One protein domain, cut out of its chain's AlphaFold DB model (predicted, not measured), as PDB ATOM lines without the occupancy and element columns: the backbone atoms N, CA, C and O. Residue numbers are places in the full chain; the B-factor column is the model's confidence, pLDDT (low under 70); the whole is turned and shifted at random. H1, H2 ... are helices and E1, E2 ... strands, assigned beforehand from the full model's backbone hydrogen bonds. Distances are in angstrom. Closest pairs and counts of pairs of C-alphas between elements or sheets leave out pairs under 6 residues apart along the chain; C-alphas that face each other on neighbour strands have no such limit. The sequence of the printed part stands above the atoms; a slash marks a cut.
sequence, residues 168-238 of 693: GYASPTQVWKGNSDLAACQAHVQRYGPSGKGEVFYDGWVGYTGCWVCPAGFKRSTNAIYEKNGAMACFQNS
ATOM      1  N   GLY A 168     507.329 635.894 435.093       83.06
ATOM      2  CA  GLY A 168     506.801 635.340 433.850       83.06
ATOM      3  C   GLY A 168     506.201 633.962 434.104       83.06
ATOM      4  O   GLY A 168     506.758 633.199 434.889       83.06
ATOM      5  N   TYR A 169     505.102 633.629 433.429       89.44
ATOM      6  CA  TYR A 169     504.475 632.308 433.486       89.44
ATOM      7  C   TYR A 169     504.473 631.647 432.110       89.44
ATOM      8  O   TYR A 169     504.395 632.340 431.094       89.44
ATOM      9  N   ALA A 170     504.563 630.321 432.075       89.12
ATOM     10  CA  ALA A 170     504.487 629.557 430.838       89.12
ATOM     11  C   ALA A 170     503.856 628.176 431.045       89.12
ATOM     12  O   ALA A 170     503.885 627.612 432.145       89.12
ATOM     13  N   SER A 171     503.343 627.619 429.946       91.44
ATOM     14  CA  SER A 171     502.859 626.243 429.899       91.44
ATOM     15  C   SER A 171     504.014 625.239 429.797       91.44
ATOM     16  O   SER A 171     504.906 625.417 428.963       91.44
ATOM     17  N   PRO A 172     504.008 624.161 430.601       91.44
ATOM     18  CA  PRO A 172     504.917 623.039 430.436       91.44
ATOM     19  C   PRO A 172     504.516 622.194 429.223       91.44
ATOM     20  O   PRO A 172     503.345 622.126 428.849       91.44
ATOM     21  N   THR A 173     505.479 621.484 428.642       90.81
ATOM     22  CA  THR A 173     505.217 620.485 427.597       90.81
ATOM     23  C   THR A 173     505.200 619.090 428.210       90.81
ATOM     24  O   THR A 173     506.145 618.718 428.910       90.81
ATOM     25  N   GLN A 174     504.150 618.309 427.943       90.75
ATOM     26  CA  GLN A 174     504.124 616.898 428.326       90.75
ATOM     27  C   GLN A 174     505.035 616.112 427.391       90.75
ATOM     28  O   GLN A 174     504.866 616.148 426.175       90.75
ATOM     29  N   VAL A 175     505.988 615.389 427.961       88.94
ATOM     30  CA  VAL A 175     506.991 614.628 427.199       88.94
ATOM     31  C   VAL A 175     506.804 613.125 427.342       88.94
ATOM     32  O   VAL A 175     507.271 612.372 426.497       88.94
ATOM     33  N   TRP A 176     506.091 612.683 428.379       88.56
ATOM     34  CA  TRP A 176     505.759 611.278 428.581       88.56
ATOM     35  C   TRP A 176     504.456 611.143 429.382       88.56
ATOM     36  O   TRP A 176     504.293 611.810 430.402       88.56
ATOM     37  N   LYS A 177     503.517 610.311 428.911       85.94
ATOM     38  CA  LYS A 177     502.246 609.991 429.590       85.94
ATOM     39  C   LYS A 177     502.382 608.677 430.364       85.94
ATOM     40  O   LYS A 177     502.827 607.692 429.777       85.94
ATOM     41  N   GLY A 178     501.960 608.648 431.630       76.50
ATOM     42  CA  GLY A 178     501.936 607.430 432.455       76.50
ATOM     43  C   GLY A 178     502.322 607.647 433.922       76.50
ATOM     44  O   GLY A 178     502.741 608.736 434.304       76.50
ATOM     45  N   ASN A 179     502.179 606.593 434.735       67.50
ATOM     46  CA  ASN A 179     502.547 606.584 436.156       67.50
ATOM     47  C   ASN A 179     504.039 606.269 436.306       67.50
ATOM     48  O   ASN A 179     504.431 605.104 436.376       67.50
ATOM     49  N   SER A 180     504.870 607.301 436.344       69.25
ATOM     50  CA  SER A 180     506.309 607.182 436.562       69.25
ATOM     51  C   SER A 180     506.769 608.233 437.563       69.25
ATOM     52  O   SER A 180     506.233 609.329 437.605       69.25
ATOM     53  N   ASP A 181     507.726 607.906 438.428       83.56
ATOM     54  CA  ASP A 181     508.224 608.874 439.408       83.56
ATOM     55  C   ASP A 181     509.124 609.951 438.764       83.56
ATOM     56  O   ASP A 181     509.477 609.902 437.581       83.56
ATOM     57  N   LEU A 182     509.517 610.949 439.562       84.19
ATOM     58  CA  LEU A 182     510.367 612.048 439.103       84.19
ATOM     59  C   LEU A 182     511.714 611.566 438.536       84.19
ATOM     60  O   LEU A 182     512.200 612.151 437.568       84.19
ATOM     61  N   ALA A 183     512.309 610.509 439.098       85.69
ATOM     62  CA  ALA A 183     513.597 609.992 438.642       85.69
ATOM     63  C   ALA A 183     513.464 609.336 437.260       85.69
ATOM     64  O   ALA A 183     514.268 609.594 436.358       85.69
ATOM     65  N   ALA A 184     512.396 608.565 437.051       86.38
ATOM     66  CA  ALA A 184     512.045 608.007 435.752       86.38
ATOM     67  C   ALA A 184     511.734 609.110 434.724       86.38
ATOM     68  O   ALA A 184     512.182 609.024 433.577       86.38
ATOM     69  N   CYS A 185     511.048 610.183 435.132       86.31
ATOM     70  CA  CYS A 185     510.827 611.354 434.284       86.31
ATOM     71  C   CYS A 185     512.135 612.030 433.870       86.31
ATOM     72  O   CYS A 185     512.339 612.303 432.687       86.31
ATOM     73  N   GLN A 186     513.043 612.273 434.814       87.12
ATOM     74  CA  GLN A 186     514.339 612.890 434.532       87.12
ATOM     75  C   GLN A 186     515.175 612.034 433.572       87.12
ATOM     76  O   GLN A 186     515.700 612.568 432.594       87.12
ATOM     77  N   ALA A 187     515.225 610.714 433.777       87.75
ATOM     78  CA  ALA A 187     515.941 609.789 432.898       87.75
ATOM     79  C   ALA A 187     515.334 609.725 431.483       87.75
ATOM     80  O   ALA A 187     516.064 609.772 430.487       87.75
ATOM     81  N   HIS A 188     514.002 609.664 431.376       87.12
ATOM     82  CA  HIS A 188     513.302 609.689 430.088       87.12
ATOM     83  C   HIS A 188     513.590 610.991 429.339       87.12
ATOM     84  O   HIS A 188     513.951 610.987 428.160       87.12
ATOM     85  N   VAL A 189     513.491 612.119 430.043       84.81
ATOM     86  CA  VAL A 189     513.770 613.429 429.473       84.81
ATOM     87  C   VAL A 189     515.225 613.540 429.055       84.81
ATOM     88  O   VAL A 189     515.469 614.041 427.963       84.81
ATOM     89  N   GLN A 190     516.187 613.059 429.838       86.12
ATOM     90  CA  GLN A 190     517.604 613.081 429.466       86.12
ATOM     91  C   GLN A 190     517.872 612.337 428.150       86.12
ATOM     92  O   GLN A 190     518.706 612.781 427.365       86.12
ATOM     93  N   ARG A 191     517.141 611.248 427.887       88.12
ATOM     94  CA  ARG A 191     517.322 610.416 426.691       88.12
ATOM     95  C   ARG A 191     516.555 610.911 425.460       88.12
ATOM     96  O   ARG A 191     517.081 610.800 424.359       88.12
ATOM     97  N   TYR A 192     515.340 611.437 425.634       84.88
ATOM     98  CA  TYR A 192     514.420 611.701 424.513       84.88
ATOM     99  C   TYR A 192     513.849 613.121 424.454       84.88
ATOM    100  O   TYR A 192     513.214 613.487 423.470       84.88
ATOM    101  N   GLY A 193     514.018 613.934 425.499       77.75
ATOM    102  CA  GLY A 193     513.371 615.246 425.534       77.75
ATOM    103  C   GLY A 193     514.088 616.321 424.688       77.75
ATOM    104  O   GLY A 193     515.280 616.187 424.412       77.75
ATOM    105  N   PRO A 194     513.430 617.467 424.436       74.62
ATOM    106  CA  PRO A 194     513.911 618.563 423.567       74.62
ATOM    107  C   PRO A 194     515.132 619.344 424.100       74.62
ATOM    108  O   PRO A 194     515.105 619.778 425.236       74.62
ATOM    109  N   SER A 195     516.188 619.606 423.323       70.62
ATOM    110  CA  SER A 195     517.375 620.366 423.787       70.62
ATOM    111  C   SER A 195     517.045 621.770 424.342       70.62
ATOM    112  O   SER A 195     516.210 622.470 423.778       70.62
ATOM    113  N   GLY A 196     517.721 622.206 425.420       72.50
ATOM    114  CA  GLY A 196     517.518 623.535 426.036       72.50
ATOM    115  C   GLY A 196     516.368 623.616 427.055       72.50
ATOM    116  O   GLY A 196     515.597 624.566 427.048       72.50
ATOM    117  N   LYS A 197     516.217 622.613 427.923       75.75
ATOM    118  CA  LYS A 197     515.058 622.462 428.826       75.75
ATOM    119  C   LYS A 197     515.129 623.356 430.060       75.75
ATOM    120  O   LYS A 197     516.213 623.623 430.574       75.75
ATOM    121  N   GLY A 198     513.960 623.742 430.563       82.56
ATOM    122  CA  GLY A 198     513.778 624.169 431.947       82.56
ATOM    123  C   GLY A 198     513.629 622.978 432.893       82.56
ATOM    124  O   GLY A 198     514.042 621.857 432.594       82.56
ATOM    125  N   GLU A 199     513.032 623.225 434.053       89.31
ATOM    126  CA  GLU A 199     512.839 622.205 435.084       89.31
ATOM    127  C   GLU A 199     511.921 621.059 434.621       89.31
ATOM    128  O   GLU A 199     510.887 621.282 433.985       89.31
ATOM    129  N   VAL A 200     512.313 619.824 434.948       90.69
ATOM    130  CA  VAL A 200     511.526 618.607 434.709       90.69
ATOM    131  C   VAL A 200     510.783 618.257 435.984       90.69
ATOM    132  O   VAL A 200     511.394 618.205 437.051       90.69
ATOM    133  N   PHE A 201     509.494 617.962 435.871       91.44
ATOM    134  CA  PHE A 201     508.682 617.567 437.013       91.44
ATOM    135  C   PHE A 201     507.648 616.506 436.632       91.44
ATOM    136  O   PHE A 201     507.292 616.335 435.463       91.44
ATOM    137  N   TYR A 202     507.185 615.777 437.642       89.81
ATOM    138  CA  TYR A 202     506.092 614.819 437.528       89.81
ATOM    139  C   TYR A 202     504.818 615.426 438.116       89.81
ATOM    140  O   TYR A 202     504.873 616.071 439.166       89.81
ATOM    141  N   ASP A 203     503.684 615.209 437.455       85.62
ATOM    142  CA  ASP A 203     502.364 615.539 437.990       85.62
ATOM    143  C   ASP A 203     501.520 614.261 438.043       85.62
ATOM    144  O   ASP A 203     501.385 613.559 437.042       85.62
ATOM    145  N   GLY A 204     501.009 613.935 439.232       84.62
ATOM    146  CA  GLY A 204     500.248 612.714 439.506       84.62
ATOM    147  C   GLY A 204     498.735 612.868 439.359       84.62
ATOM    148  O   GLY A 204     498.005 611.921 439.648       84.62
ATOM    149  N   TRP A 205     498.235 614.041 438.958       81.56
ATOM    150  CA  TRP A 205     496.800 614.309 438.928       81.56
ATOM    151  C   TRP A 205     496.076 613.475 437.864       81.56
ATOM    152  O   TRP A 205     496.531 613.364 436.722       81.56
ATOM    153  N   VAL A 206     494.924 612.903 438.225       73.38
ATOM    154  CA  VAL A 206     494.127 612.031 437.347       73.38
ATOM    155  C   VAL A 206     493.722 612.792 436.079       73.38
ATOM    156  O   VAL A 206     493.087 613.841 436.148       73.38
ATOM    157  N   GLY A 207     494.120 612.274 434.912       76.38
ATOM    158  CA  GLY A 207     493.888 612.901 433.599       76.38
ATOM    159  C   GLY A 207     495.049 613.756 433.068       76.38
ATOM    160  O   GLY A 207     495.100 614.016 431.868       76.38
ATOM    161  N   TYR A 208     496.017 614.119 433.915       76.38
ATOM    162  CA  TYR A 208     497.227 614.876 433.546       76.38
ATOM    163  C   TYR A 208     498.523 614.148 433.933       76.38
ATOM    164  O   TYR A 208     499.615 614.719 433.867       76.38
ATOM    165  N   THR A 209     498.400 612.867 434.293       83.75
ATOM    166  CA  THR A 209     499.490 612.063 434.829       83.75
ATOM    167  C   THR A 209     500.621 611.875 433.825       83.75
ATOM    168  O   THR A 209     500.415 611.379 432.710       83.75
ATOM    169  N   GLY A 210     501.826 612.276 434.213       89.38
ATOM    170  CA  GLY A 210     503.010 612.092 433.387       89.38
ATOM    171  C   GLY A 210     504.128 613.076 433.685       89.38
ATOM    172  O   GLY A 210     504.103 613.828 434.659       89.38
ATOM    173  N   CYS A 211     505.123 613.058 432.808       90.94
ATOM    174  CA  CYS A 211     506.312 613.887 432.899       90.94
ATOM    175  C   CYS A 211     506.149 615.153 432.071       90.94
ATOM    176  O   CYS A 211     505.771 615.109 430.892       90.94
ATOM    177  N   TRP A 212     506.511 616.271 432.683       91.62
ATOM    178  CA  TRP A 212     506.343 617.605 432.138       91.62
ATOM    179  C   TRP A 212     507.658 618.371 432.213       91.62
ATOM    180  O   TRP A 212     508.464 618.180 433.126       91.62
ATOM    181  N   VAL A 213     507.893 619.225 431.221       92.50
ATOM    182  CA  VAL A 213     509.126 620.009 431.110       92.50
ATOM    183  C   VAL A 213     508.773 621.470 430.914       92.50
ATOM    184  O   VAL A 213     508.014 621.816 430.005       92.50
ATOM    185  N   CYS A 214     509.332 622.329 431.761       93.38
ATOM    186  CA  CYS A 214     509.218 623.770 431.602       93.38
ATOM    187  C   CYS A 214     510.086 624.285 430.439       93.38
ATOM    188  O   CYS A 214     511.128 623.692 430.134       93.38
ATOM    189  N   PRO A 215     509.709 625.407 429.800       92.19
ATOM    190  CA  PRO A 215     510.574 626.084 428.835       92.19
ATOM    191  C   PRO A 215     511.931 626.478 429.436       92.19
ATOM    192  O   PRO A 215     512.065 626.619 430.653       92.19
ATOM    193  N   ALA A 216     512.934 626.689 428.580       88.88
ATOM    194  CA  ALA A 216     514.271 627.126 428.984       88.88
ATOM    195  C   ALA A 216     514.214 628.312 429.966       88.88
ATOM    196  O   ALA A 216     513.585 629.329 429.679       88.88
ATOM    197  N   GLY A 217     514.875 628.195 431.121       85.81
ATOM    198  CA  GLY A 217     514.919 629.261 432.130       85.81
ATOM    199  C   GLY A 217     513.687 629.374 433.038       85.81
ATOM    200  O   GLY A 217     513.713 630.195 433.957       85.81
ATOM    201  N   PHE A 218     512.653 628.548 432.844       90.62
ATOM    202  CA  PHE A 218     511.491 628.466 433.730       90.62
ATOM    203  C   PHE A 218     511.607 627.288 434.711       90.62
ATOM    204  O   PHE A 218     512.133 626.219 434.386       90.62
ATOM    205  N   LYS A 219     511.073 627.501 435.914       91.50
ATOM    206  CA  LYS A 219     510.989 626.554 437.029       91.50
ATOM    207  C   LYS A 219     509.549 626.141 437.299       91.50
ATOM    208  O   LYS A 219     508.620 626.851 436.917       91.50
ATOM    209  N   ARG A 220     509.349 625.016 437.974       90.31
ATOM    210  CA  ARG A 220     508.030 624.512 438.362       90.31
ATOM    211  C   ARG A 220     507.408 625.419 439.423       90.31
ATOM    212  O   ARG A 220     507.971 625.592 440.498       90.31
ATOM    213  N   SER A 221     506.242 625.993 439.132       88.25
ATOM    214  CA  SER A 221     505.449 626.716 440.134       88.25
ATOM    215  C   SER A 221     504.661 625.748 441.022       88.25
ATOM    216  O   SER A 221     504.580 624.551 440.746       88.25
ATOM    217  N   THR A 222     504.015 626.276 442.061       85.38
ATOM    218  CA  THR A 222     503.077 625.520 442.904       85.38
ATOM    219  C   THR A 222     501.701 625.307 442.260       85.38
ATOM    220  O   THR A 222     500.886 624.588 442.828       85.38
ATOM    221  N   ASN A 223     501.413 625.917 441.101       86.31
ATOM    222  CA  ASN A 223     500.103 625.809 440.448       86.31
ATOM    223  C   ASN A 223     499.943 624.446 439.775       86.31
ATOM    224  O   ASN A 223     500.848 623.990 439.069       86.31
ATOM    225  N   ALA A 224     498.791 623.800 439.921       83.94
ATOM    226  CA  ALA A 224     498.561 622.505 439.290       83.94
ATOM    227  C   ALA A 224     498.457 622.615 437.756       83.94
ATOM    228  O   ALA A 224     498.078 623.657 437.221       83.94
ATOM    229  N   ILE A 225     498.792 621.549 437.019       86.06
ATOM    230  CA  ILE A 225     498.763 621.579 435.542       86.06
ATOM    231  C   ILE A 225     497.348 621.775 434.987       86.06
ATOM    232  O   ILE A 225     497.178 622.399 433.943       86.06
ATOM    233  N   TYR A 226     496.322 621.266 435.667       81.44
ATOM    234  CA  TYR A 226     494.940 621.406 435.206       81.44
ATOM    235  C   TYR A 226     494.412 622.846 435.343       81.44
ATOM    236  O   TYR A 226     493.438 623.217 434.688       81.44
ATOM    237  N   GLU A 227     495.056 623.690 436.154       74.94
ATOM    238  CA  GLU A 227     494.647 625.080 436.322       74.94
ATOM    239  C   GLU A 227     495.071 625.921 435.117       74.94
ATOM    240  O   GLU A 227     496.247 625.987 434.749       74.94
ATOM    241  N   LYS A 228     494.091 626.587 434.489       75.44
ATOM    242  CA  LYS A 228     494.284 627.421 433.287       75.44
ATOM    243  C   LYS A 228     495.100 626.711 432.190       75.44
ATOM    244  O   LYS A 228     495.953 627.333 431.559       75.44
ATOM    245  N   ASN A 229     494.864 625.411 431.981       77.25
ATOM    246  CA  ASN A 229     495.587 624.572 431.010       77.25
ATOM    247  C   ASN A 229     497.119 624.619 431.173       77.25
ATOM    248  O   ASN A 229     497.868 624.619 430.194       77.25
ATOM    249  N   GLY A 230     497.595 624.731 432.412       79.88
ATOM    250  CA  GLY A 230     499.013 624.732 432.740       79.88
ATOM    251  C   GLY A 230     499.714 626.053 432.443       79.88
ATOM    252  O   GLY A 230     500.919 626.133 432.640       79.88
ATOM    253  N   ALA A 231     499.005 627.111 432.032       85.06
ATOM    254  CA  ALA A 231     499.606 628.400 431.663       85.06
ATOM    255  C   ALA A 231     500.453 629.046 432.772       85.06
ATOM    256  O   ALA A 231     501.287 629.899 432.488       85.06
ATOM    257  N   MET A 232     500.246 628.640 434.028       87.50
ATOM    258  CA  MET A 232     500.994 629.125 435.191       87.50
ATOM    259  C   MET A 232     501.817 628.034 435.873       87.50
ATOM    260  O   MET A 232     502.321 628.267 436.971       87.50
ATOM    261  N   ALA A 233     501.931 626.847 435.272       90.94
ATOM    262  CA  ALA A 233     502.613 625.700 435.863       90.94
ATOM    263  C   ALA A 233     504.143 625.853 435.853       90.94
ATOM    264  O   ALA A 233     504.822 625.252 436.689       90.94
ATOM    265  N   CYS A 234     504.677 626.702 434.977       92.38
ATOM    266  CA  CYS A 234     506.073 627.110 434.987       92.38
ATOM    267  C   CYS A 234     506.187 628.613 435.245       92.38
ATOM    268  O   CYS A 234     505.381 629.385 434.724       92.38
ATOM    269  N   PHE A 235     507.186 629.039 436.017       90.50
ATOM    270  CA  PHE A 235     507.473 630.444 436.292       90.50
ATOM    271  C   PHE A 235     508.949 630.789 436.079       90.50
ATOM    272  O   PHE A 235     509.833 629.959 436.283       90.50
ATOM    273  N   GLN A 236     509.226 632.030 435.701       89.00
ATOM    274  CA  GLN A 236     510.570 632.588 435.638       89.00
ATOM    275  C   GLN A 236     510.587 633.918 436.386       89.00
ATOM    276  O   GLN A 236     509.827 634.832 436.065       89.00
ATOM    277  N   ASN A 237     511.479 634.035 437.369       81.62
ATOM    278  CA  ASN A 237     511.724 635.302 438.048       81.62
ATOM    279  C   ASN A 237     512.732 636.105 437.230       81.62
ATOM    280  O   ASN A 237     513.885 635.694 437.100       81.62
ATOM    281  N   SER A 238     512.316 637.259 436.717       78.38
ATOM    282  CA  SER A 238     513.277 638.295 436.338       78.38
ATOM    283  C   SER A 238     513.683 639.053 437.607       78.38
ATOM    284  O   SER A 238     512.799 639.500 438.345       78.38
TER     285      SER A 238
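What this domain is: This is residues 168 to 238 of the 693 residues of an uncharacterized protein of Usitatibacter palustris (UniProt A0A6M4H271). A small flat domain has a three-strand sheet, E2, E4 and E3, near its middle, with helix H1 across one face, and a two-strand ribbon of E1 and E5 toward one end. E1 runs on into E2 and joins the two parts, while a long stretch without named elements, residues 214 to 226, leads from E4 to the short helix H2, which lies away from the larger sheet. The 71 printed residues hold two named helices and five named strands in the order E1, E2, H1, E3, E4, H2, E5; both sheets are antiparallel, the larger in the order E2, E4, E3. The class is mixed, helices and strands, with 35 residues in named elements, under half of those printed. The whole is compact, with a radius of gyration of the C-alphas of 11.1 A and spans of 30 by 28 by 14 A.

Where its parts are: E1, residues 168 to 170, begins at C-alpha 168 (506.801, 635.340, 433.850) and is 6.9 A long. E2, residues 173 to 177, is 11.1 A long. H1, residues 182 to 192, begins at C-alpha 182 (510.367, 612.048, 439.103) and is 15.1 A long. E3, residues 200 to 203, and E4, residues 210 to 213, form a hairpin; they are 10.2 A and 10.3 A long. H2, residues 227 to 230, is 5.7 A long. E5, residues 234 to 237, is 10.4 A long and ends at C-alpha 237 (511.724, 635.302, 438.048).

How they stand to each other: E4 is the inner strand of the larger sheet. With E2 it is antiparallel at 156 degrees, N 211 and O 176 being 2.8 A apart, within hydrogen-bond range; with E3 it is antiparallel at 147 degrees, with N 201 and O 212 at 2.9 A. H1 is on this sheet at a height over the sheet of 7.9 A, making two layers, a helix on one face of a sheet. It lies over E4, only just not over E3 as well, and runs only just across the strands, at 62 degrees to E4 on the local plane. The closest C-alphas of H1 and E3 are those of Leu 182 and Tyr 202, 5.3 A apart. E2, H1 and E3 form a split strand-helix-strand unit, two strands running the same way with E4 between them, and its crossover is right-handed. E1 runs on into E2 across a break of 2 residues, at 37 degrees. E1 and E5 are antiparallel at 162 degrees, with N 236 and O 168 2.8 A apart. Residues 219 to 220 pair antiparallel with residues 234 to 235 of E5. H2 is not on the larger sheet; its closest C-alpha to E1 is that of Gly 230, 7.5 A from that of Ala 170. In H1 every O i to N i+4 pair is within hydrogen-bond range, and H2 is too short for such a pair.

The domain as a whole: The two C-alphas farthest apart, those of Asn 179 and Ser 238, are 33.5 A apart. The printed part has no cut. The link from E4 to H2, 13 residues, is long. The mean pLDDT of the printed part is 84.8, and residues 179 to 180 are under 70.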